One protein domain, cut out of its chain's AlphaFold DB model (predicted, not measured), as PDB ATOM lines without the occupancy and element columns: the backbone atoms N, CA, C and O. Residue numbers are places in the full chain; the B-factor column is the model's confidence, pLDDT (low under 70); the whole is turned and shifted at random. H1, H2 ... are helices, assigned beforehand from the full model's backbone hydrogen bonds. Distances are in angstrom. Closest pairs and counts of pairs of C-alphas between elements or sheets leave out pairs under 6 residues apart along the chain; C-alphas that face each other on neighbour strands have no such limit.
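AT A GLANCE: This is residues 8 to 88 of the 118 residues of the protein "Twin-arginine translocation pathway signal protein" of Epsilonproteobacteria bacterium (UniProt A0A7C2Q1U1). There is little regular structure here: one helix, H2, lies toward one end of a long, open path, short H1 lies near the middle, and residues 11 to 18 and 20 to 26 stick out as a tail toward the other end. Residues 54 to 63 stick out as a loop. Of 81 printed residues, 18 are in the two named helices, H1 then H2; the class is all helix, with no named strand. The whole is extended, with a radius of gyration of the C-alphas of 18.5 A and spans of 54 by 35 by 19 A.

IN THESE COORDINATES: Find C-alpha 71 at (290.761, 122.393, 346.923); from there H2, residues 71 to 84, runs 19.6 A to C-alpha 84 at (304.954, 109.518, 351.078). Look back to C-alpha 32 at (284.030, 120.282, 358.993), where H1, residues 32 to 35, begins.

HOW THE PARTS SIT: H2 and H1 are only just apart, their closest C-alphas 8.4 A from each other. In H2 every O i to N i+4 pair is within hydrogen-bond range; H1 is too short for such a pair.

THE WHOLE: The C-alphas farthest apart, of Glu 14 and Lys 84, are 54.3 A apart. The printed part has no cut, and the link from H1 to H2, 35 residues, is long. Look for pLDDT under 70 at residues 8 to 11 and 25 to 30.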
ATOM      1  N   ASP A   8     257.547 128.430 356.256       52.69
ATOM      2  CA  ASP A   8     256.785 127.473 357.080       52.69
ATOM      3  C   ASP A   8     257.020 125.983 356.695       52.69
ATOM      4  O   ASP A   8     256.156 125.125 356.853       52.69
ATOM      5  N   SER A   9     258.170 125.632 356.118       51.66
ATOM      6  CA  SER A   9     258.346 124.491 355.223       51.66
ATOM      7  C   SER A   9     258.616 123.149 355.893       51.66
ATOM      8  O   SER A   9     259.018 122.217 355.196       51.66
ATOM      9  N   TRP A  10     258.403 122.990 357.200       59.41
ATOM     10  CA  TRP A  10     258.547 121.668 357.813       59.41
ATOM     11  C   TRP A  10     257.203 120.956 357.928       59.41
ATOM     12  O   TRP A  10     256.326 121.362 358.684       59.41
ATOM     13  N   GLN A  11     257.075 119.844 357.198       63.00
ATOM     14  CA  GLN A  11     255.855 119.036 357.047       63.00
ATOM     15  C   GLN A  11     255.268 118.480 358.367       63.00
ATOM     16  O   GLN A  11     254.184 117.907 358.344       63.00
ATOM     17  N   PHE A  12     255.934 118.674 359.515       73.06
ATOM     18  CA  PHE A  12     255.553 118.141 360.831       73.06
ATOM     19  C   PHE A  12     255.778 119.153 361.972       73.06
ATOM     20  O   PHE A  12     256.412 118.838 362.976       73.06
ATOM     21  N   LYS A  13     255.266 120.383 361.829       70.56
ATOM     22  CA  LYS A  13     255.435 121.487 362.805       70.56
ATOM     23  C   LYS A  13     255.087 121.097 364.252       70.56
ATOM     24  O   LYS A  13     255.734 121.550 365.187       70.56
ATOM     25  N   GLU A  14     254.108 120.214 364.441       79.56
ATOM     26  CA  GLU A  14     253.681 119.753 365.768       79.56
ATOM     27  C   GLU A  14     254.677 118.796 366.451       79.56
ATOM     28  O   GLU A  14     254.763 118.782 367.678       79.56
ATOM     29  N   TYR A  15     255.469 118.060 365.670       75.75
ATOM     30  CA  TYR A  15     256.535 117.176 366.160       75.75
ATOM     31  C   TYR A  15     257.898 117.876 366.238       75.75
ATOM     32  O   TYR A  15     258.791 117.392 366.921       75.75
ATOM     33  N   ASN A  16     258.029 119.028 365.573       77.31
ATOM     34  CA  ASN A  16     259.271 119.778 365.394       77.31
ATOM     35  C   ASN A  16     259.206 121.175 366.047       77.31
ATOM     36  O   ASN A  16     259.738 122.149 365.512       77.31
ATOM     37  N   LYS A  17     258.492 121.298 367.175       78.25
ATOM     38  CA  LYS A  17     258.267 122.578 367.883       78.25
ATOM     39  C   LYS A  17     259.563 123.226 368.383       78.25
ATOM     40  O   LYS A  17     259.589 124.413 368.676       78.25
ATOM     41  N   ASP A  18     260.621 122.439 368.511       79.75
ATOM     42  CA  ASP A  18     261.943 122.832 368.977       79.75
ATOM     43  C   ASP A  18     262.855 123.372 367.866       79.75
ATOM     44  O   ASP A  18     263.912 123.918 368.181       79.75
ATOM     45  N   LEU A  19     262.459 123.289 366.589       71.88
ATOM     46  CA  LEU A  19     263.248 123.845 365.483       71.88
ATOM     47  C   LEU A  19     263.429 125.365 365.587       71.88
ATOM     48  O   LEU A  19     264.444 125.879 365.127       71.88
ATOM     49  N   ASP A  20     262.508 126.080 366.234       72.62
ATOM     50  CA  ASP A  20     262.650 127.520 366.480       72.62
ATOM     51  C   ASP A  20     263.791 127.854 367.462       72.62
ATOM     52  O   ASP A  20     264.242 128.998 367.510       72.62
ATOM     53  N   ASN A  21     264.310 126.859 368.197       78.44
ATOM     54  CA  ASN A  21     265.502 127.004 369.040       78.44
ATOM     55  C   ASN A  21     266.811 126.954 368.233       78.44
ATOM     56  O   ASN A  21     267.884 127.249 368.770       78.44
ATOM     57  N   ILE A  22     266.754 126.556 366.958       73.94
ATOM     58  CA  ILE A  22     267.907 126.554 366.061       73.94
ATOM     59  C   ILE A  22     268.159 127.996 365.623       73.94
ATOM     60  O   ILE A  22     267.475 128.549 364.764       73.94
ATOM     61  N   TRP A  23     269.151 128.616 366.254       70.50
ATOM     62  CA  TRP A  23     269.540 130.003 366.007       70.50
ATOM     63  C   TRP A  23     270.558 130.160 364.864       70.50
ATOM     64  O   TRP A  23     270.808 131.284 364.435       70.50
ATOM     65  N   TRP A  24     271.142 129.058 364.380       71.56
ATOM     66  CA  TRP A  24     272.071 129.032 363.248       71.56
ATOM     67  C   TRP A  24     271.336 128.640 361.963       71.56
ATOM     68  O   TRP A  24     270.463 127.774 361.973       71.56
ATOM     69  N   ASP A  25     271.688 129.252 360.839       66.31
ATOM     70  CA  ASP A  25     271.267 128.765 359.527       66.31
ATOM     71  C   ASP A  25     272.361 127.852 358.948       66.31
ATOM     72  O   ASP A  25     273.538 127.979 359.284       66.31
ATOM     73  N   GLY A  26     272.005 126.898 358.085       63.97
ATOM     74  CA  GLY A  26     272.985 125.989 357.466       63.97
ATOM     75  C   GLY A  26     273.999 126.672 356.533       63.97
ATOM     76  O   GLY A  26     274.807 125.978 355.913       63.97
ATOM     77  N   LEU A  27     273.932 128.002 356.409       63.56
ATOM     78  CA  LEU A  27     274.896 128.851 355.712       63.56
ATOM     79  C   LEU A  27     275.940 129.422 356.692       63.56
ATOM     80  O   LEU A  27     277.070 129.696 356.294       63.56
ATOM     81  N   SER A  28     275.584 129.558 357.970       60.78
ATOM     82  CA  SER A  28     276.435 129.968 359.079       60.78
ATOM     83  C   SER A  28     277.171 128.759 359.667       60.78
ATOM     84  O   SER A  28     276.618 127.919 360.374       60.78
ATOM     85  N   GLY A  29     278.458 128.647 359.340       64.75
ATOM     86  CA  GLY A  29     279.338 127.598 359.851       64.75
ATOM     87  C   GLY A  29     280.156 126.918 358.761       64.75
ATOM     88  O   GLY A  29     279.922 127.082 357.566       64.75
ATOM     89  N   SER A  30     281.150 126.138 359.184       67.75
ATOM     90  CA  SER A  30     281.967 125.353 358.262       67.75
ATOM     91  C   SER A  30     281.531 123.894 358.259       67.75
ATOM     92  O   SER A  30     281.350 123.263 359.304       67.75
ATOM     93  N   TRP A  31     281.401 123.329 357.061       73.19
ATOM     94  CA  TRP A  31     281.237 121.894 356.889       73.19
ATOM     95  C   TRP A  31     282.582 121.243 357.212       73.19
ATOM     96  O   TRP A  31     283.472 121.201 356.364       73.19
ATOM     97  N   GLN A  32     282.748 120.765 358.449       71.94
ATOM     98  CA  GLN A  32     284.030 120.282 358.993       71.94
ATOM     99  C   GLN A  32     284.733 119.270 358.069       71.94
ATOM    100  O   GLN A  32     285.946 119.330 357.868       71.94
ATOM    101  N   ASN A  33     283.957 118.393 357.429       74.81
ATOM    102  CA  ASN A  33     284.476 117.369 356.521       74.81
ATOM    103  C   ASN A  33     284.875 117.921 355.143       74.81
ATOM    104  O   ASN A  33     285.613 117.264 354.417       74.81
ATOM    105  N   ALA A  34     284.360 119.091 354.763       71.25
ATOM    106  CA  ALA A  34     284.679 119.749 353.501       71.25
ATOM    107  C   ALA A  34     285.904 120.664 353.621       71.25
ATOM    108  O   ALA A  34     286.602 120.870 352.632       71.25
ATOM    109  N   VAL A  35     286.169 121.212 354.814       79.12
ATOM    110  CA  VAL A  35     287.264 122.172 355.022       79.12
ATOM    111  C   VAL A  35     288.625 121.509 355.203       79.12
ATOM    112  O   VAL A  35     289.618 121.995 354.662       79.12
ATOM    113  N   ALA A  36     288.689 120.391 355.925       84.94
ATOM    114  CA  ALA A  36     289.951 119.739 356.241       84.94
ATOM    115  C   ALA A  36     290.466 118.878 355.080       84.94
ATOM    116  O   ALA A  36     289.728 118.099 354.476       84.94
ATOM    117  N   ALA A  37     291.769 118.969 354.808       87.62
ATOM    118  CA  ALA A  37     292.427 118.047 353.896       87.62
ATOM    119  C   ALA A  37     292.359 116.607 354.426       87.62
ATOM    120  O   ALA A  37     292.400 116.347 355.633       87.62
ATOM    121  N   SER A  38     292.295 115.648 353.504       88.38
ATOM    122  CA  SER A  38     292.361 114.243 353.880       88.38
ATOM    123  C   SER A  38     293.777 113.849 354.287       88.38
ATOM    124  O   SER A  38     294.697 113.960 353.486       88.38
ATOM    125  N   HIS A  39     293.930 113.306 355.496       90.12
ATOM    126  CA  HIS A  39     295.181 112.727 355.997       90.12
ATOM    127  C   HIS A  39     295.022 111.214 356.200       90.12
ATOM    128  O   HIS A  39     294.553 110.788 357.260       90.12
ATOM    129  N   PRO A  40     295.289 110.388 355.174       89.56
ATOM    130  CA  PRO A  40     295.241 108.941 355.315       89.56
ATOM    131  C   PRO A  40     296.256 108.438 356.344       89.56
ATOM    132  O   PRO A  40     297.437 108.776 356.281       89.56
ATOM    133  N   ASP A  41     295.800 107.598 357.268       88.94
ATOM    134  CA  ASP A  41     296.645 106.904 358.234       88.94
ATOM    135  C   ASP A  41     297.762 106.109 357.523       88.94
ATOM    136  O   ASP A  41     297.469 105.381 356.567       88.94
ATOM    137  N   PRO A  42     299.022 106.186 357.989       87.94
ATOM    138  CA  PRO A  42     300.142 105.474 357.384       87.94
ATOM    139  C   PRO A  42     299.966 103.954 357.245       87.94
ATOM    140  O   PRO A  42     300.543 103.349 356.347       87.94
ATOM    141  N   VAL A  43     299.178 103.304 358.107       84.31
ATOM    142  CA  VAL A  43     299.074 101.836 358.160       84.31
ATOM    143  C   VAL A  43     297.858 101.324 357.390       84.31
ATOM    144  O   VAL A  43     297.949 100.375 356.603       84.31
ATOM    145  N   ALA A  44     296.700 101.914 357.643       80.50
ATOM    146  CA  ALA A  44     295.398 101.466 357.177       80.50
ATOM    147  C   ALA A  44     294.820 102.341 356.056       80.50
ATOM    148  O   ALA A  44     293.829 101.944 355.442       80.50
ATOM    149  N   GLY A  45     295.404 103.515 355.794       83.31
ATOM    150  CA  GLY A  45     294.963 104.435 354.746       83.31
ATOM    151  C   GLY A  45     293.597 105.080 355.003       83.31
ATOM    152  O   GLY A  45     293.022 105.684 354.099       83.31
ATOM    153  N   ASN A  46     293.032 104.952 356.210       84.88
ATOM    154  CA  ASN A  46     291.776 105.611 356.565       84.88
ATOM    155  C   ASN A  46     291.998 107.093 356.858       84.88
ATOM    156  O   ASN A  46     293.013 107.472 357.427       84.88
ATOM    157  N   HIS A  47     291.014 107.929 356.538       84.81
ATOM    158  CA  HIS A  47     291.063 109.338 356.907       84.81
ATOM    159  C   HIS A  47     291.103 109.514 358.435       84.81
ATOM    160  O   HIS A  47     290.318 108.887 359.157       84.81
ATOM    161  N   ALA A  48     292.020 110.358 358.918       80.12
ATOM    162  CA  ALA A  48     292.084 110.797 360.304       80.12
ATOM    163  C   ALA A  48     291.353 112.136 360.496       80.12
ATOM    164  O   ALA A  48     291.727 113.161 359.929       80.12
ATOM    165  N   TRP A  49     290.332 112.123 361.355       77.06
ATOM    166  CA  TRP A  49     289.462 113.275 361.624       77.06
ATOM    167  C   TRP A  49     290.050 114.299 362.601       77.06
ATOM    168  O   TRP A  49     289.552 115.414 362.701       77.06
ATOM    169  N   HIS A  50     291.107 113.940 363.329       82.50
ATOM    170  CA  HIS A  50     291.719 114.839 364.302       82.50
ATOM    171  C   HIS A  50     292.588 115.866 363.579       82.50
ATOM    172  O   HIS A  50     293.645 115.529 363.049       82.50
ATOM    173  N   GLN A  51     292.125 117.114 363.567       80.88
ATOM    174  CA  GLN A  51     292.829 118.249 362.984       80.88
ATOM    175  C   GLN A  51     293.176 119.253 364.075       80.88
ATOM    176  O   GLN A  51     292.335 119.604 364.901       80.88
ATOM    177  N   LYS A  52     294.422 119.732 364.070       85.12
ATOM    178  CA  LYS A  52     294.786 120.900 364.868       85.12
ATOM    179  C   LYS A  52     294.259 122.133 364.144       85.12
ATOM    180  O   LYS A  52     294.631 122.371 362.999       85.12
ATOM    181  N   VAL A  53     293.428 122.909 364.826       85.19
ATOM    182  CA  VAL A  53     292.875 124.160 364.309       85.19
ATOM    183  C   VAL A  53     293.258 125.316 365.223       85.19
ATOM    184  O   VAL A  53     293.412 125.135 366.433       85.19
ATOM    185  N   SER A  54     293.414 126.492 364.628       87.75
ATOM    186  CA  SER A  54     293.412 127.769 365.338       87.75
ATOM    187  C   SER A  54     292.069 128.433 365.072       87.75
ATOM    188  O   SER A  54     291.535 128.310 363.972       87.75
ATOM    189  N   ILE A  55     291.517 129.092 366.083       86.56
ATOM    190  CA  ILE A  55     290.196 129.713 366.019       86.56
ATOM    191  C   ILE A  55     290.333 131.139 366.530       86.56
ATOM    192  O   ILE A  55     291.031 131.369 367.518       86.56
ATOM    193  N   GLU A  56     289.651 132.071 365.883       89.06
ATOM    194  CA  GLU A  56     289.552 133.461 366.310       89.06
ATOM    195  C   GLU A  56     288.114 133.970 366.134       89.06
ATOM    196  O   GLU A  56     287.345 133.370 365.373       89.06
ATOM    197  N   PRO A  57     287.708 135.029 366.855       89.31
ATOM    198  CA  PRO A  57     286.440 135.695 366.587       89.31
ATOM    199  C   PRO A  57     286.426 136.279 365.171       89.31
ATOM    200  O   PRO A  57     287.413 136.879 364.754       89.31
ATOM    201  N   ALA A  58     285.296 136.160 364.471       86.75
ATOM    202  CA  ALA A  58     285.105 136.834 363.190       86.75
ATOM    203  C   ALA A  58     285.221 138.362 363.350       86.75
ATOM    204  O   ALA A  58     284.757 138.941 364.343       86.75
ATOM    205  N   GLY A  59     285.840 139.011 362.368       91.50
ATOM    206  CA  GLY A  59     285.929 140.457 362.250       91.50
ATOM    207  C   GLY A  59     284.573 141.102 361.956       91.50
ATOM    208  O   GLY A  59     283.615 140.452 361.550       91.50
ATOM    209  N   LYS A  60     284.486 142.424 362.149       94.12
ATOM    210  CA  LYS A  60     283.241 143.182 361.908       94.12
ATOM    211  C   LYS A  60     282.825 143.223 360.437       94.12
ATOM    212  O   LYS A  60     281.644 143.386 360.160       94.12
ATOM    213  N   GLU A  61     283.795 143.097 359.538       94.44
ATOM    214  CA  GLU A  61     283.598 143.196 358.091       94.44
ATOM    215  C   GLU A  61     283.610 141.824 357.396       94.44
ATOM    216  O   GLU A  61     283.410 141.774 356.185       94.44
ATOM    217  N   ASP A  62     283.835 140.733 358.143       88.81
ATOM    218  CA  ASP A  62     283.863 139.376 357.593       88.81
ATOM    219  C   ASP A  62     282.462 138.961 357.134       88.81
ATOM    220  O   ASP A  62     281.470 139.090 357.861       88.81
ATOM    221  N   GLN A  63     282.385 138.405 355.932       85.31
ATOM    222  CA  GLN A  63     281.157 137.943 355.304       85.31
ATOM    223  C   GLN A  63     281.251 136.461 354.935       85.31
ATOM    224  O   GLN A  63     282.320 135.891 354.700       85.31
ATOM    225  N   ILE A  64     280.090 135.804 354.860       80.12
ATOM    226  CA  ILE A  64     280.007 134.430 354.355       80.12
ATOM    227  C   ILE A  64     280.563 134.405 352.926       80.12
ATOM    228  O   ILE A  64     280.044 135.080 352.041       80.12
ATOM    229  N   GLY A  65     281.588 133.581 352.707       80.62
ATOM    230  CA  GLY A  65     282.278 133.450 351.422       80.62
ATOM    231  C   GLY A  65     283.682 134.057 351.390       80.62
ATOM    232  O   GLY A  65     284.459 133.659 350.526       80.62
ATOM    233  N   ASP A  66     284.048 134.914 352.352       85.75
ATOM    234  CA  ASP A  66     285.409 135.474 352.453       85.75
ATOM    235  C   ASP A  66     286.455 134.399 352.765       85.75
ATOM    236  O   ASP A  66     287.618 134.497 352.375       85.75
ATOM    237  N   ILE A  67     286.022 133.329 353.434       81.19
ATOM    238  CA  ILE A  67     286.817 132.136 353.696       81.19
ATOM    239  C   ILE A  67     286.216 130.983 352.902       81.19
ATOM    240  O   ILE A  67     285.052 130.618 353.078       81.19
ATOM    241  N   TRP A  68     287.036 130.363 352.059       84.06
ATOM    242  CA  TRP A  68     286.654 129.189 351.285       84.06
ATOM    243  C   TRP A  68     287.735 128.115 351.327       84.06
ATOM    244  O   TRP A  68     288.890 128.335 351.698       84.06
ATOM    245  N   VAL A  69     287.344 126.909 350.932       86.62
ATOM    246  CA  VAL A  69     288.244 125.761 350.886       86.62
ATOM    247  C   VAL A  69     289.164 125.870 349.681       86.62
ATOM    248  O   VAL A  69     288.713 125.942 348.538       86.62
ATOM    249  N   ASN A  70     290.471 125.795 349.918       90.75
ATOM    250  CA  ASN A  70     291.439 125.646 348.841       90.75
ATOM    251  C   ASN A  70     291.549 124.167 348.432       90.75
ATOM    252  O   ASN A  70     292.299 123.390 349.028       90.75
ATOM    253  N   TYR A  71     290.797 123.778 347.401       89.75
ATOM    254  CA  TYR A  71     290.761 122.393 346.923       89.75
ATOM    255  C   TYR A  71     292.112 121.892 346.409       89.75
ATOM    256  O   TYR A  71     292.477 120.743 346.665       89.75
ATOM    257  N   GLU A  72     292.877 122.743 345.723       93.69
ATOM    258  CA  GLU A  72     294.200 122.371 345.223       93.69
ATOM    259  C   GLU A  72     295.159 122.067 346.371       93.69
ATOM    260  O   GLU A  72     295.890 121.077 346.327       93.69
ATOM    261  N   ASN A  73     295.141 122.893 347.418       92.19
ATOM    262  CA  ASN A  73     295.941 122.660 348.611       92.19
ATOM    263  C   ASN A  73     295.512 121.372 349.326       92.19
ATOM    264  O   ASN A  73     296.364 120.546 349.652       92.19
ATOM    265  N   ASN A  74     294.206 121.142 349.491       90.88
ATOM    266  CA  ASN A  74     293.696 119.909 350.097       90.88
ATOM    267  C   ASN A  74     294.133 118.664 349.312       90.88
ATOM    268  O   ASN A  74     294.538 117.670 349.918       90.88
ATOM    269  N   MET A  75     294.115 118.727 347.978       92.81
ATOM    270  CA  MET A  75     294.579 117.632 347.128       92.81
ATOM    271  C   MET A  75     296.090 117.407 347.255       92.81
ATOM    272  O   MET A  75     296.521 116.264 347.394       92.81
ATOM    273  N   LYS A  76     296.899 118.476 347.275       94.94
ATOM    274  CA  LYS A  76     298.358 118.385 347.474       94.94
ATOM    275  C   LYS A  76     298.712 117.755 348.819       94.94
ATOM    276  O   LYS A  76     299.585 116.891 348.885       94.94
ATOM    277  N   VAL A  77     298.020 118.154 349.886       92.25
ATOM    278  CA  VAL A  77     298.208 117.581 351.224       92.25
ATOM    279  C   VAL A  77     297.807 116.107 351.238       92.25
ATOM    280  O   VAL A  77     298.592 115.270 351.683       92.25
ATOM    281  N   TYR A  78     296.645 115.761 350.678       92.06
ATOM    282  CA  TYR A  78     296.214 114.368 350.552       92.06
ATOM    283  C   TYR A  78     297.240 113.508 349.804       92.06
ATOM    284  O   TYR A  78     297.605 112.436 350.285       92.06
ATOM    285  N   GLN A  79     297.740 113.985 348.662       93.62
ATOM    286  CA  GLN A  79     298.766 113.291 347.886       93.62
ATOM    287  C   GLN A  79     300.056 113.122 348.684       93.62
ATOM    288  O   GLN A  79     300.615 112.034 348.702       93.62
ATOM    289  N   ALA A  80     300.507 114.153 349.404       93.75
ATOM    290  CA  ALA A  80     301.705 114.049 350.231       93.75
ATOM    291  C   ALA A  80     301.575 112.948 351.296       93.75
ATOM    292  O   ALA A  80     302.503 112.161 351.471       93.75
ATOM    293  N   TRP A  81     300.425 112.852 351.965       93.19
ATOM    294  CA  TRP A  81     300.180 111.791 352.941       93.19
ATOM    295  C   TRP A  81     300.069 110.416 352.277       93.19
ATOM    296  O   TRP A  81     300.763 109.488 352.690       93.19
ATOM    297  N   ARG A  82     299.266 110.296 351.214       91.50
ATOM    298  CA  ARG A  82     299.065 109.043 350.473       91.50
ATOM    299  C   ARG A  82     300.367 108.500 349.886       91.50
ATOM    300  O   ARG A  82     300.651 107.319 350.027       91.50
ATOM    301  N   ASP A  83     301.135 109.350 349.214       92.88
ATOM    302  CA  ASP A  83     302.264 108.920 348.384       92.88
ATOM    303  C   ASP A  83     303.556 108.769 349.185       92.88
ATOM    304  O   ASP A  83     304.427 107.996 348.792       92.88
ATOM    305  N   LYS A  84     303.707 109.510 350.294       93.31
ATOM    306  CA  LYS A  84     304.954 109.518 351.078       93.31
ATOM    307  C   LYS A  84     304.854 108.795 352.414       93.31
ATOM    308  O   LYS A  84     305.884 108.367 352.922       93.31
ATOM    309  N   LEU A  85     303.663 108.708 353.010       92.31
ATOM    310  CA  LEU A  85     303.485 108.190 354.372       92.31
ATOM    311  C   LEU A  85     302.624 106.929 354.412       92.31
ATOM    312  O   LEU A  85     302.895 106.036 355.212       92.31
ATOM    313  N   THR A  86     301.586 106.846 353.579       91.06
ATOM    314  CA  THR A  86     300.709 105.675 353.544       91.06
ATOM    315  C   THR A  86     301.424 104.466 352.964       91.06
ATOM    316  O   THR A  86     302.068 104.534 351.920       91.06
ATOM    317  N   ARG A  87     301.280 103.327 353.647       87.31
ATOM    318  CA  ARG A  87     301.747 102.031 353.173       87.31
ATOM    319  C   ARG A  87     301.187 101.774 351.765       87.31
ATOM    320  O   ARG A  87     299.962 101.763 351.611       87.31
ATOM    321  N   PRO A  88     302.052 101.553 350.759       84.56
ATOM    322  CA  PRO A  88     301.608 101.350 349.391       84.56
ATOM    323  C   PRO A  88     300.922  99.994 349.243       84.56
ATOM    324  O   PRO A  88     301.174  99.067 350.012       84.56
TER     325      PRO A  88